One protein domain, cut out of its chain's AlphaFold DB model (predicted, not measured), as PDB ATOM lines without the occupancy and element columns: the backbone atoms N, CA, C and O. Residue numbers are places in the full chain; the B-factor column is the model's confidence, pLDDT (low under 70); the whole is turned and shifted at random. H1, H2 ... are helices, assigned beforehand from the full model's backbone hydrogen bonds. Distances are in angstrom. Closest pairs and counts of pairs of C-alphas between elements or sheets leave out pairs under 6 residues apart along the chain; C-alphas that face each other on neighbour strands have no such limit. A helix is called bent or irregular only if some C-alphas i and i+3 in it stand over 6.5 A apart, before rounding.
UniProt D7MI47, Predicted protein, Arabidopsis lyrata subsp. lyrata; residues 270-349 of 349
ATOM      1  N   SER A 270      -6.044 -53.795 -50.718       58.16
ATOM      2  CA  SER A 270      -4.799 -53.326 -50.103       58.16
ATOM      3  C   SER A 270      -4.077 -52.206 -50.869       58.16
ATOM      4  O   SER A 270      -3.466 -51.348 -50.233       58.16
ATOM      5  N   SER A 271      -4.090 -52.193 -52.207       68.56
ATOM      6  CA  SER A 271      -3.431 -51.130 -52.989       68.56
ATOM      7  C   SER A 271      -4.219 -49.820 -52.925       68.56
ATOM      8  O   SER A 271      -3.634 -48.751 -52.771       68.56
ATOM      9  N   PHE A 272      -5.551 -49.905 -52.930       78.75
ATOM     10  CA  PHE A 272      -6.444 -48.751 -52.811       78.75
ATOM     11  C   PHE A 272      -6.353 -48.072 -51.434       78.75
ATOM     12  O   PHE A 272      -6.187 -46.858 -51.366       78.75
ATOM     13  N   THR A 273      -6.376 -48.840 -50.336       80.69
ATOM     14  CA  THR A 273      -6.249 -48.273 -48.977       80.69
ATOM     15  C   THR A 273      -4.896 -47.603 -48.750       80.69
ATOM     16  O   THR A 273      -4.812 -46.586 -48.068       80.69
ATOM     17  N   THR A 274      -3.834 -48.148 -49.349       88.12
ATOM     18  CA  THR A 274      -2.486 -47.574 -49.257       88.12
ATOM     19  C   THR A 274      -2.409 -46.231 -49.981       88.12
ATOM     20  O   THR A 274      -1.874 -45.271 -49.435       88.12
ATOM     21  N   LEU A 275      -2.988 -46.134 -51.181       92.06
ATOM     22  CA  LEU A 275      -3.028 -44.884 -51.943       92.06
ATOM     23  C   LEU A 275      -3.895 -43.819 -51.266       92.06
ATOM     24  O   LEU A 275      -3.506 -42.656 -51.225       92.06
ATOM     25  N   GLN A 276      -5.034 -44.211 -50.691       91.75
ATOM     26  CA  GLN A 276      -5.885 -43.289 -49.942       91.75
ATOM     27  C   GLN A 276      -5.150 -42.711 -48.723       91.75
ATOM     28  O   GLN A 276      -5.137 -41.499 -48.531       91.75
ATOM     29  N   SER A 277      -4.461 -43.563 -47.958       92.81
ATOM     30  CA  SER A 277      -3.636 -43.121 -46.831       92.81
ATOM     31  C   SER A 277      -2.492 -42.204 -47.272       92.81
ATOM     32  O   SER A 277      -2.223 -41.209 -46.606       92.81
ATOM     33  N   GLN A 278      -1.840 -42.489 -48.403       95.50
ATOM     34  CA  GLN A 278      -0.793 -41.612 -48.936       95.50
ATOM     35  C   GLN A 278      -1.332 -40.243 -49.356       95.50
ATOM     36  O   GLN A 278      -0.663 -39.238 -49.125       95.50
ATOM     37  N   LEU A 279      -2.528 -40.188 -49.946       95.88
ATOM     38  CA  LEU A 279      -3.159 -38.931 -50.338       95.88
ATOM     39  C   LEU A 279      -3.510 -38.077 -49.114       95.88
ATOM     40  O   LEU A 279      -3.247 -36.877 -49.102       95.88
ATOM     41  N   GLU A 280      -4.060 -38.695 -48.070       94.31
ATOM     42  CA  GLU A 280      -4.361 -38.019 -46.802       94.31
ATOM     43  C   GLU A 280      -3.086 -37.494 -46.123       94.31
ATOM     44  O   GLU A 280      -3.044 -36.350 -45.666       94.31
ATOM     45  N   ASP A 281      -2.017 -38.288 -46.119       95.75
ATOM     46  CA  ASP A 281      -0.725 -37.892 -45.560       95.75
ATOM     47  C   ASP A 281      -0.054 -36.768 -46.359       95.75
ATOM     48  O   ASP A 281       0.541 -35.861 -45.771       95.75
ATOM     49  N   ALA A 282      -0.149 -36.807 -47.688       95.25
ATOM     50  CA  ALA A 282       0.350 -35.746 -48.554       95.25
ATOM     51  C   ALA A 282      -0.427 -34.443 -48.332       95.25
ATOM     52  O   ALA A 282       0.189 -33.395 -48.150       95.25
ATOM     53  N   ASN A 283      -1.758 -34.514 -48.250       96.06
ATOM     54  CA  ASN A 283      -2.601 -33.353 -47.966       96.06
ATOM     55  C   ASN A 283      -2.268 -32.729 -46.608       96.06
ATOM     56  O   ASN A 283      -2.113 -31.514 -46.519       96.06
ATOM     57  N   ARG A 284      -2.055 -33.552 -45.574       96.75
ATOM     58  CA  ARG A 284      -1.619 -33.070 -44.257       96.75
ATOM     59  C   ARG A 284      -0.275 -32.338 -44.323       96.75
ATOM     60  O   ARG A 284      -0.122 -31.296 -43.698       96.75
ATOM     61  N   LYS A 285       0.688 -32.848 -45.099       96.75
ATOM     62  CA  LYS A 285       1.992 -32.185 -45.292       96.75
ATOM     63  C   LYS A 285       1.873 -30.864 -46.048       96.75
ATOM     64  O   LYS A 285       2.578 -29.917 -45.713       96.75
ATOM     65  N   ILE A 286       1.004 -30.795 -47.057       95.44
ATOM     66  CA  ILE A 286       0.747 -29.557 -47.805       95.44
ATOM     67  C   ILE A 286       0.155 -28.500 -46.870       95.44
ATOM     68  O   ILE A 286       0.618 -27.362 -46.861       95.44
ATOM     69  N   GLU A 287      -0.822 -28.882 -46.050       94.81
ATOM     70  CA  GLU A 287      -1.456 -27.979 -45.090       94.81
ATOM     71  C   GLU A 287      -0.469 -27.484 -44.020       94.81
ATOM     72  O   GLU A 287      -0.416 -26.290 -43.730       94.81
ATOM     73  N   GLU A 288       0.385 -28.366 -43.497       95.38
ATOM     74  CA  GLU A 288       1.443 -27.995 -42.550       95.38
ATOM     75  C   GLU A 288       2.446 -27.005 -43.163       95.38
ATOM     76  O   GLU A 288       2.798 -26.001 -42.538       95.38
ATOM     77  N   GLN A 289       2.877 -27.234 -44.407       96.00
ATOM     78  CA  GLN A 289       3.767 -26.299 -45.095       96.00
ATOM     79  C   GLN A 289       3.096 -24.955 -45.375       96.00
ATOM     80  O   GLN A 289       3.739 -23.918 -45.207       96.00
ATOM     81  N   ALA A 290       1.812 -24.953 -45.741       95.69
ATOM     82  CA  ALA A 290       1.051 -23.724 -45.932       95.69
ATOM     83  C   ALA A 290       0.956 -22.912 -44.628       95.69
ATOM     84  O   ALA A 290       1.123 -21.692 -44.651       95.69
ATOM     85  N   ALA A 291       0.772 -23.577 -43.483       95.62
ATOM     86  CA  ALA A 291       0.761 -22.923 -42.177       95.62
ATOM     87  C   ALA A 291       2.129 -22.312 -41.821       95.62
ATOM     88  O   ALA A 291       2.201 -21.142 -41.443       95.62
ATOM     89  N   LEU A 292       3.220 -23.064 -42.005       94.44
ATOM     90  CA  LEU A 292       4.583 -22.565 -41.775       94.44
ATOM     91  C   LEU A 292       4.943 -21.403 -42.709       94.44
ATOM     92  O   LEU A 292       5.649 -20.470 -42.319       94.44
ATOM     93  N   GLN A 293       4.470 -21.448 -43.951       92.38
ATOM     94  CA  GLN A 293       4.668 -20.365 -44.902       92.38
ATOM     95  C   GLN A 293       3.890 -19.113 -44.488       92.38
ATOM     96  O   GLN A 293       4.475 -18.032 -44.468       92.38
ATOM     97  N   ALA A 294       2.626 -19.254 -44.083       94.75
ATOM     98  CA  ALA A 294       1.828 -18.141 -43.580       94.75
ATOM     99  C   ALA A 294       2.463 -17.491 -42.337       94.75
ATOM    100  O   ALA A 294       2.478 -16.265 -42.218       94.75
ATOM    101  N   GLU A 295       3.048 -18.287 -41.434       93.62
ATOM    102  CA  GLU A 295       3.786 -17.768 -40.277       93.62
ATOM    103  C   GLU A 295       5.031 -16.976 -40.707       93.62
ATOM    104  O   GLU A 295       5.232 -15.847 -40.250       93.62
ATOM    105  N   ARG A 296       5.827 -17.510 -41.646       93.81
ATOM    106  CA  ARG A 296       6.983 -16.787 -42.203       93.81
ATOM    107  C   ARG A 296       6.587 -15.496 -42.910       93.81
ATOM    108  O   ARG A 296       7.293 -14.500 -42.778       93.81
ATOM    109  N   GLU A 297       5.493 -15.493 -43.662       94.25
ATOM    110  CA  GLU A 297       4.995 -14.299 -44.349       94.25
ATOM    111  C   GLU A 297       4.502 -13.244 -43.348       94.25
ATOM    112  O   GLU A 297       4.809 -12.058 -43.495       94.25
ATOM    113  N   ALA A 298       3.829 -13.662 -42.272       93.44
ATOM    114  CA  ALA A 298       3.438 -12.770 -41.185       93.44
ATOM    115  C   ALA A 298       4.658 -12.176 -40.458       93.44
ATOM    116  O   ALA A 298       4.685 -10.975 -40.173       93.44
ATOM    117  N   GLU A 299       5.693 -12.978 -40.187       92.06
ATOM    118  CA  GLU A 299       6.949 -12.488 -39.611       92.06
ATOM    119  C   GLU A 299       7.665 -11.524 -40.568       92.06
ATOM    120  O   GLU A 299       8.080 -10.438 -40.153       92.06
ATOM    121  N   ALA A 300       7.739 -11.854 -41.859       92.81
ATOM    122  CA  ALA A 300       8.338 -10.998 -42.878       92.81
ATOM    123  C   ALA A 300       7.633  -9.637 -42.969       92.81
ATOM    124  O   ALA A 300       8.301  -8.603 -43.038       92.81
ATOM    125  N   LEU A 301       6.298  -9.608 -42.890       94.00
ATOM    126  CA  LEU A 301       5.524  -8.365 -42.844       94.00
ATOM    127  C   LEU A 301       5.829  -7.541 -41.588       94.00
ATOM    128  O   LEU A 301       5.975  -6.318 -41.677       94.00
ATOM    129  N   ARG A 302       5.977  -8.183 -40.423       93.06
ATOM    130  CA  ARG A 302       6.366  -7.488 -39.183       93.06
ATOM    131  C   ARG A 302       7.762  -6.885 -39.286       93.06
ATOM    132  O   ARG A 302       7.939  -5.715 -38.950       93.06
ATOM    133  N   VAL A 303       8.729  -7.646 -39.794       93.00
ATOM    134  CA  VAL A 303      10.100  -7.164 -40.011       93.00
ATOM    135  C   VAL A 303      10.118  -6.027 -41.034       93.00
ATOM    136  O   VAL A 303      10.776  -5.013 -40.810       93.00
ATOM    137  N   ALA A 304       9.353  -6.128 -42.124       92.88
ATOM    138  CA  ALA A 304       9.241  -5.067 -43.122       92.88
ATOM    139  C   ALA A 304       8.662  -3.769 -42.531       92.88
ATOM    140  O   ALA A 304       9.166  -2.677 -42.814       92.88
ATOM    141  N   ALA A 305       7.649  -3.870 -41.665       94.31
ATOM    142  CA  ALA A 305       7.101  -2.722 -40.947       94.31
ATOM    143  C   ALA A 305       8.137  -2.088 -40.001       94.31
ATOM    144  O   ALA A 305       8.261  -0.861 -39.951       94.31
ATOM    145  N   GLU A 306       8.925  -2.905 -39.300       89.81
ATOM    146  CA  GLU A 306       9.993  -2.427 -38.420       89.81
ATOM    147  C   GLU A 306      11.120  -1.745 -39.208       89.81
ATOM    148  O   GLU A 306      11.566  -0.664 -38.824       89.81
ATOM    149  N   ILE A 307      11.515  -2.291 -40.365       91.44
ATOM    150  CA  ILE A 307      12.477  -1.661 -41.284       91.44
ATOM    151  C   ILE A 307      11.954  -0.309 -41.773       91.44
ATOM    152  O   ILE A 307      12.696   0.675 -41.784       91.44
ATOM    153  N   LYS A 308      10.674  -0.228 -42.146       93.62
ATOM    154  CA  LYS A 308      10.047   1.028 -42.575       93.62
ATOM    155  C   LYS A 308      10.066   2.071 -41.456       93.62
ATOM    156  O   LYS A 308      10.436   3.221 -41.698       93.62
ATOM    157  N   HIS A 309       9.733   1.672 -40.230       91.44
ATOM    158  CA  HIS A 309       9.820   2.546 -39.062       91.44
ATOM    159  C   HIS A 309      11.267   3.002 -38.798       91.44
ATOM    160  O   HIS A 309      11.527   4.190 -38.609       91.44
ATOM    161  N   LEU A 310      12.230   2.081 -38.869       88.44
ATOM    162  CA  LEU A 310      13.661   2.354 -38.713       88.44
ATOM    163  C   LEU A 310      14.171   3.356 -39.763       88.44
ATOM    164  O   LEU A 310      14.979   4.236 -39.453       88.44
ATOM    165  N   ALA A 311      13.685   3.249 -41.001       90.31
ATOM    166  CA  ALA A 311      13.996   4.179 -42.078       90.31
ATOM    167  C   ALA A 311      13.440   5.584 -41.796       90.31
ATOM    168  O   ALA A 311      14.160   6.568 -41.983       90.31
ATOM    169  N   MET A 312      12.207   5.686 -41.285       90.44
ATOM    170  CA  MET A 312      11.629   6.965 -40.860       90.44
ATOM    171  C   MET A 312      12.442   7.605 -39.731       90.44
ATOM    172  O   MET A 312      12.854   8.755 -39.861       90.44
ATOM    173  N   VAL A 313      12.738   6.865 -38.658       88.69
ATOM    174  CA  VAL A 313      13.541   7.367 -37.524       88.69
ATOM    175  C   VAL A 313      14.920   7.835 -37.990       88.69
ATOM    176  O   VAL A 313      15.366   8.919 -37.618       88.69
ATOM    177  N   LYS A 314      15.580   7.061 -38.861       87.31
ATOM    178  CA  LYS A 314      16.872   7.442 -39.444       87.31
ATOM    179  C   LYS A 314      16.785   8.771 -40.201       87.31
ATOM    180  O   LYS A 314      17.687   9.592 -40.047       87.31
ATOM    181  N   LYS A 315      15.720   8.985 -40.983       88.06
ATOM    182  CA  LYS A 315      15.486  10.231 -41.726       88.06
ATOM    183  C   LYS A 315      15.326  11.428 -40.779       88.06
ATOM    184  O   LYS A 315      16.064  12.401 -40.913       88.06
ATOM    185  N   TYR A 316      14.467  11.317 -39.764       86.56
ATOM    186  CA  TYR A 316      14.286  12.374 -38.758       86.56
ATOM    187  C   TYR A 316      15.588  12.719 -38.024       86.56
ATOM    188  O   TYR A 316      15.915  13.892 -37.849       86.56
ATOM    189  N   LEU A 317      16.373  11.711 -37.629       85.25
ATOM    190  CA  LEU A 317      17.648  11.932 -36.943       85.25
ATOM    191  C   LEU A 317      18.690  12.595 -37.850       85.25
ATOM    192  O   LEU A 317      19.436  13.449 -37.379       85.25
ATOM    193  N   SER A 318      18.726  12.250 -39.141       82.69
ATOM    194  CA  SER A 318      19.623  12.916 -40.094       82.69
ATOM    195  C   SER A 318      19.258  14.376 -40.360       82.69
ATOM    196  O   SER A 318      20.150  15.163 -40.658       82.69
ATOM    197  N   GLU A 319      17.978  14.734 -40.232       86.50
ATOM    198  CA  GLU A 319      17.488  16.106 -40.417       86.50
ATOM    199  C   GLU A 319      17.642  16.964 -39.148       86.50
ATOM    200  O   GLU A 319      17.817  18.175 -39.253       86.50
ATOM    201  N   THR A 320      17.612  16.356 -37.954       82.38
ATOM    202  CA  THR A 320      17.573  17.095 -36.675       82.38
ATOM    203  C   THR A 320      18.951  17.272 -36.025       82.38
ATOM    204  O   THR A 320      19.236  18.352 -35.512       82.38
ATOM    205  N   ASP A 321      19.820  16.245 -36.022       80.56
ATOM    206  CA  ASP A 321      21.168  16.340 -35.433       80.56
ATOM    207  C   ASP A 321      22.135  15.225 -35.918       80.56
ATOM    208  O   ASP A 321      21.927  14.037 -35.634       80.56
ATOM    209  N   PRO A 322      23.267  15.574 -36.561       76.81
ATOM    210  CA  PRO A 322      24.243  14.598 -37.050       76.81
ATOM    211  C   PRO A 322      24.957  13.789 -35.949       76.81
ATOM    212  O   PRO A 322      25.406  12.672 -36.227       76.81
ATOM    213  N   LYS A 323      25.052  14.276 -34.701       78.44
ATOM    214  CA  LYS A 323      25.652  13.500 -33.591       78.44
ATOM    215  C   LYS A 323      24.743  12.352 -33.151       78.44
ATOM    216  O   LYS A 323      25.221  11.246 -32.889       78.44
ATOM    217  N   SER A 324      23.434  12.580 -33.161       77.00
ATOM    218  CA  SER A 324      22.416  11.570 -32.857       77.00
ATOM    219  C   SER A 324      22.388  10.424 -33.882       77.00
ATOM    220  O   SER A 324      22.188   9.263 -33.519       77.00
ATOM    221  N   LEU A 325      22.704  10.702 -35.153       79.75
ATOM    222  CA  LEU A 325      22.871   9.670 -36.186       79.75
ATOM    223  C   LEU A 325      24.066   8.736 -35.904       79.75
ATOM    224  O   LEU A 325      24.002   7.541 -36.203       79.75
ATOM    225  N   PHE A 326      25.153   9.260 -35.329       81.62
ATOM    226  CA  PHE A 326      26.337   8.466 -34.985       81.62
ATOM    227  C   PHE A 326      26.049   7.501 -33.829       81.62
ATOM    228  O   PHE A 326      26.376   6.316 -33.916       81.62
ATOM    229  N   ALA A 327      25.355   7.979 -32.792       81.75
ATOM    230  CA  ALA A 327      24.901   7.149 -31.677       81.75
ATOM    231  C   ALA A 327      23.956   6.027 -32.149       81.75
ATOM    232  O   ALA A 327      24.120   4.868 -31.772       81.75
ATOM    233  N   TYR A 328      23.022   6.349 -33.045       82.44
ATOM    234  CA  TYR A 328      22.096   5.378 -33.625       82.44
ATOM    235  C   TYR A 328      22.800   4.273 -34.430       82.44
ATOM    236  O   TYR A 328      22.508   3.089 -34.251       82.44
ATOM    237  N   LYS A 329      23.775   4.636 -35.276       85.62
ATOM    238  CA  LYS A 329      24.598   3.660 -36.012       85.62
ATOM    239  C   LYS A 329      25.367   2.741 -35.064       85.62
ATOM    240  O   LYS A 329      25.377   1.534 -35.281       85.62
ATOM    241  N   LEU A 330      25.970   3.293 -34.009       88.06
ATOM    242  CA  LEU A 330      26.723   2.516 -33.024       88.06
ATOM    243  C   LEU A 330      25.839   1.466 -32.330       88.06
ATOM    244  O   LEU A 330      26.234   0.307 -32.221       88.06
ATOM    245  N   VAL A 331      24.620   1.842 -31.932       87.50
ATOM    246  CA  VAL A 331      23.659   0.928 -31.289       87.50
ATOM    247  C   VAL A 331      23.239  -0.212 -32.224       87.50
ATOM    248  O   VAL A 331      23.182  -1.364 -31.792       87.50
ATOM    249  N   ILE A 332      22.976   0.076 -33.503       87.19
ATOM    250  CA  ILE A 332      22.615  -0.953 -34.491       87.19
ATOM    251  C   ILE A 332      23.777  -1.926 -34.715       87.19
ATOM    252  O   ILE A 332      23.569  -3.137 -34.682       87.19
ATOM    253  N   THR A 333      25.000  -1.418 -34.888       87.69
ATOM    254  CA  THR A 333      26.193  -2.255 -35.091       87.69
ATOM    255  C   THR A 333      26.435  -3.191 -33.911       87.69
ATOM    256  O   THR A 333      26.713  -4.372 -34.116       87.69
ATOM    257  N   ILE A 334      26.269  -2.701 -32.677       89.44
ATOM    258  CA  ILE A 334      26.398  -3.529 -31.471       89.44
ATOM    259  C   ILE A 334      25.329  -4.631 -31.458       89.44
ATOM    260  O   ILE A 334      25.675  -5.797 -31.286       89.44
ATOM    261  N   LYS A 335      24.053  -4.303 -31.711       87.88
ATOM    262  CA  LYS A 335      22.974  -5.308 -31.764       87.88
ATOM    263  C   LYS A 335      23.225  -6.382 -32.827       87.88
ATOM    264  O   LYS A 335      23.047  -7.566 -32.545       87.88
ATOM    265  N   LEU A 336      23.668  -5.992 -34.024       87.00
ATOM    266  CA  LEU A 336      23.996  -6.932 -35.100       87.00
ATOM    267  C   LEU A 336      25.166  -7.847 -34.717       87.00
ATOM    268  O   LEU A 336      25.078  -9.058 -34.918       87.00
ATOM    269  N   ALA A 337      26.219  -7.301 -34.102       87.56
ATOM    270  CA  ALA A 337      27.357  -8.082 -33.622       87.56
ATOM    271  C   ALA A 337      26.950  -9.109 -32.546       87.56
ATOM    272  O   ALA A 337      27.425 -10.248 -32.564       87.56
ATOM    273  N   THR A 338      26.029  -8.748 -31.643       86.88
ATOM    274  CA  THR A 338      25.498  -9.661 -30.617       86.88
ATOM    275  C   THR A 338      24.665 -10.797 -31.221       86.88
ATOM    276  O   THR A 338      24.837 -11.956 -30.835       86.88
ATOM    277  N   ILE A 339      23.801 -10.501 -32.199       87.19
ATOM    278  CA  ILE A 339      22.992 -11.518 -32.895       87.19
ATOM    279  C   ILE A 339      23.896 -12.482 -33.675       87.19
ATOM    280  O   ILE A 339      23.712 -13.698 -33.602       87.19
ATOM    281  N   TYR A 340      24.894 -11.956 -34.387       83.69
ATOM    282  CA  TYR A 340      25.814 -12.761 -35.191       83.69
ATOM    283  C   TYR A 340      26.672 -13.693 -34.319       83.69
ATOM    284  O   TYR A 340      26.788 -14.883 -34.607       83.69
ATOM    285  N   SER A 341      27.175 -13.186 -33.189       79.06
ATOM    286  CA  SER A 341      27.934 -13.986 -32.215       79.06
ATOM    287  C   SER A 341      27.087 -15.102 -31.588       79.06
ATOM    288  O   SER A 341      27.575 -16.212 -31.379       79.06
ATOM    289  N   SER A 342      25.797 -14.844 -31.343       77.31
ATOM    290  CA  SER A 342      24.870 -15.838 -30.784       77.31
ATOM    291  C   SER A 342      24.561 -16.966 -31.775       77.31
ATOM    292  O   SER A 342      24.527 -18.129 -31.383       77.31
ATOM    293  N   LYS A 343      24.404 -16.654 -33.071       75.62
ATOM    294  CA  LYS A 343      24.168 -17.662 -34.122       75.62
ATOM    295  C   LYS A 343      25.372 -18.586 -34.333       75.62
ATOM    296  O   LYS A 343      25.189 -19.794 -34.452       75.62
ATOM    297  N   ILE A 344      26.594 -18.048 -34.307       73.06
ATOM    298  CA  ILE A 344      27.829 -18.848 -34.422       73.06
ATOM    299  C   ILE A 344      27.985 -19.805 -33.229       73.06
ATOM    300  O   ILE A 344      28.360 -20.960 -33.407       73.06
ATOM    301  N   SER A 345      27.645 -19.361 -32.014       66.88
ATOM    302  CA  SER A 345      27.736 -20.206 -30.817       66.88
ATOM    303  C   SER A 345      26.718 -21.355 -30.784       66.88
ATOM    304  O   SER A 345      26.953 -22.327 -30.066       66.88
ATOM    305  N   ILE A 346      25.600 -21.241 -31.507       67.44
ATOM    306  CA  ILE A 346      24.573 -22.290 -31.610       67.44
ATOM    307  C   ILE A 346      24.953 -23.320 -32.684       67.44
ATOM    308  O   ILE A 346      24.734 -24.501 -32.462       67.44
ATOM    309  N   LEU A 347      25.576 -22.904 -33.795       61.94
ATOM    310  CA  LEU A 347      26.054 -23.822 -34.846       61.94
ATOM    311  C   LEU A 347      27.306 -24.632 -34.460       61.94
ATOM    312  O   LEU A 347      27.634 -25.600 -35.136       61.94
ATOM    313  N   SER A 348      28.038 -24.217 -33.423       60.31
ATOM    314  CA  SER A 348      29.275 -24.875 -32.975       60.31
ATOM    315  C   SER A 348      29.065 -25.906 -31.849       60.31
ATOM    316  O   SER A 348      30.051 -26.402 -31.299       60.31
ATOM    317  N   ARG A 349      27.811 -26.196 -31.480       51.53
ATOM    318  CA  ARG A 349      27.408 -27.281 -30.573       51.53
ATOM    319  C   ARG A 349      26.650 -28.332 -31.360       51.53
ATOM    320  O   ARG A 349      26.805 -29.515 -30.992       51.53
TER     321      ARG A 349
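Overview. This is residues 270 to 349 of the 349 residues of the protein "Predicted protein" of Arabidopsis lyrata subsp. lyrata (UniProt D7MI47). One very long, nearly straight helix, H1, and a second helix, H2, about half as long, make a narrow V: they meet only near the tight turn that joins them, and their other ends spread away from each other. The two arms of the V have no core between them, and H1 makes the length of the whole. The printed part has 80 residues with two named helices, H1 then H2, and no named strand; the class is all helix. It is extended, with a radius of gyration of the C-alphas of 22.9 A, and spans 75 by 33 by 8 A.

Arrangement. H1, residues 270 to 320, is the longest helix. H2, residues 322 to 347, touches it, with residues 314 to 318 of H1 and residues 324 to 325 of H2 alone. The closest C-alphas of the two are those of Leu 317 and Leu 325, 5.7 A apart. Their lines stand at a shallow tilt of 26 degrees, and they run opposite ways as a helical hairpin. Their centres are 26.0 A apart. Residues 270 to 312, which belong to H1, stand free, and so do residues 330 to 349, of which 330 to 347 belong to H2. Every O i to N i+4 pair is within hydrogen-bond range in H1, and 21 of 22 are in H2.

Along the chain. H1 measures 75.1 A from C-alpha 270 at (-4.799, -53.326, -50.103) to C-alpha 320 at (17.573, 17.095, -36.675). H2 measures 38.5 A from its first to its last C-alpha and ends with C-alpha 347 at (26.054, -23.822, -34.846). Neither helix is bent.

Size, cuts and confidence. The two C-alphas farthest apart, those of Ser 270 and Asp 321, are 75.8 A apart. The printed part has no cut and ends at Arg 349, the chain's last residue. The link from H1 to H2, one residue, is tight. The mean pLDDT of the printed part is 86.5, and it is under 70 at residues 270 to 271 and 345 to 349.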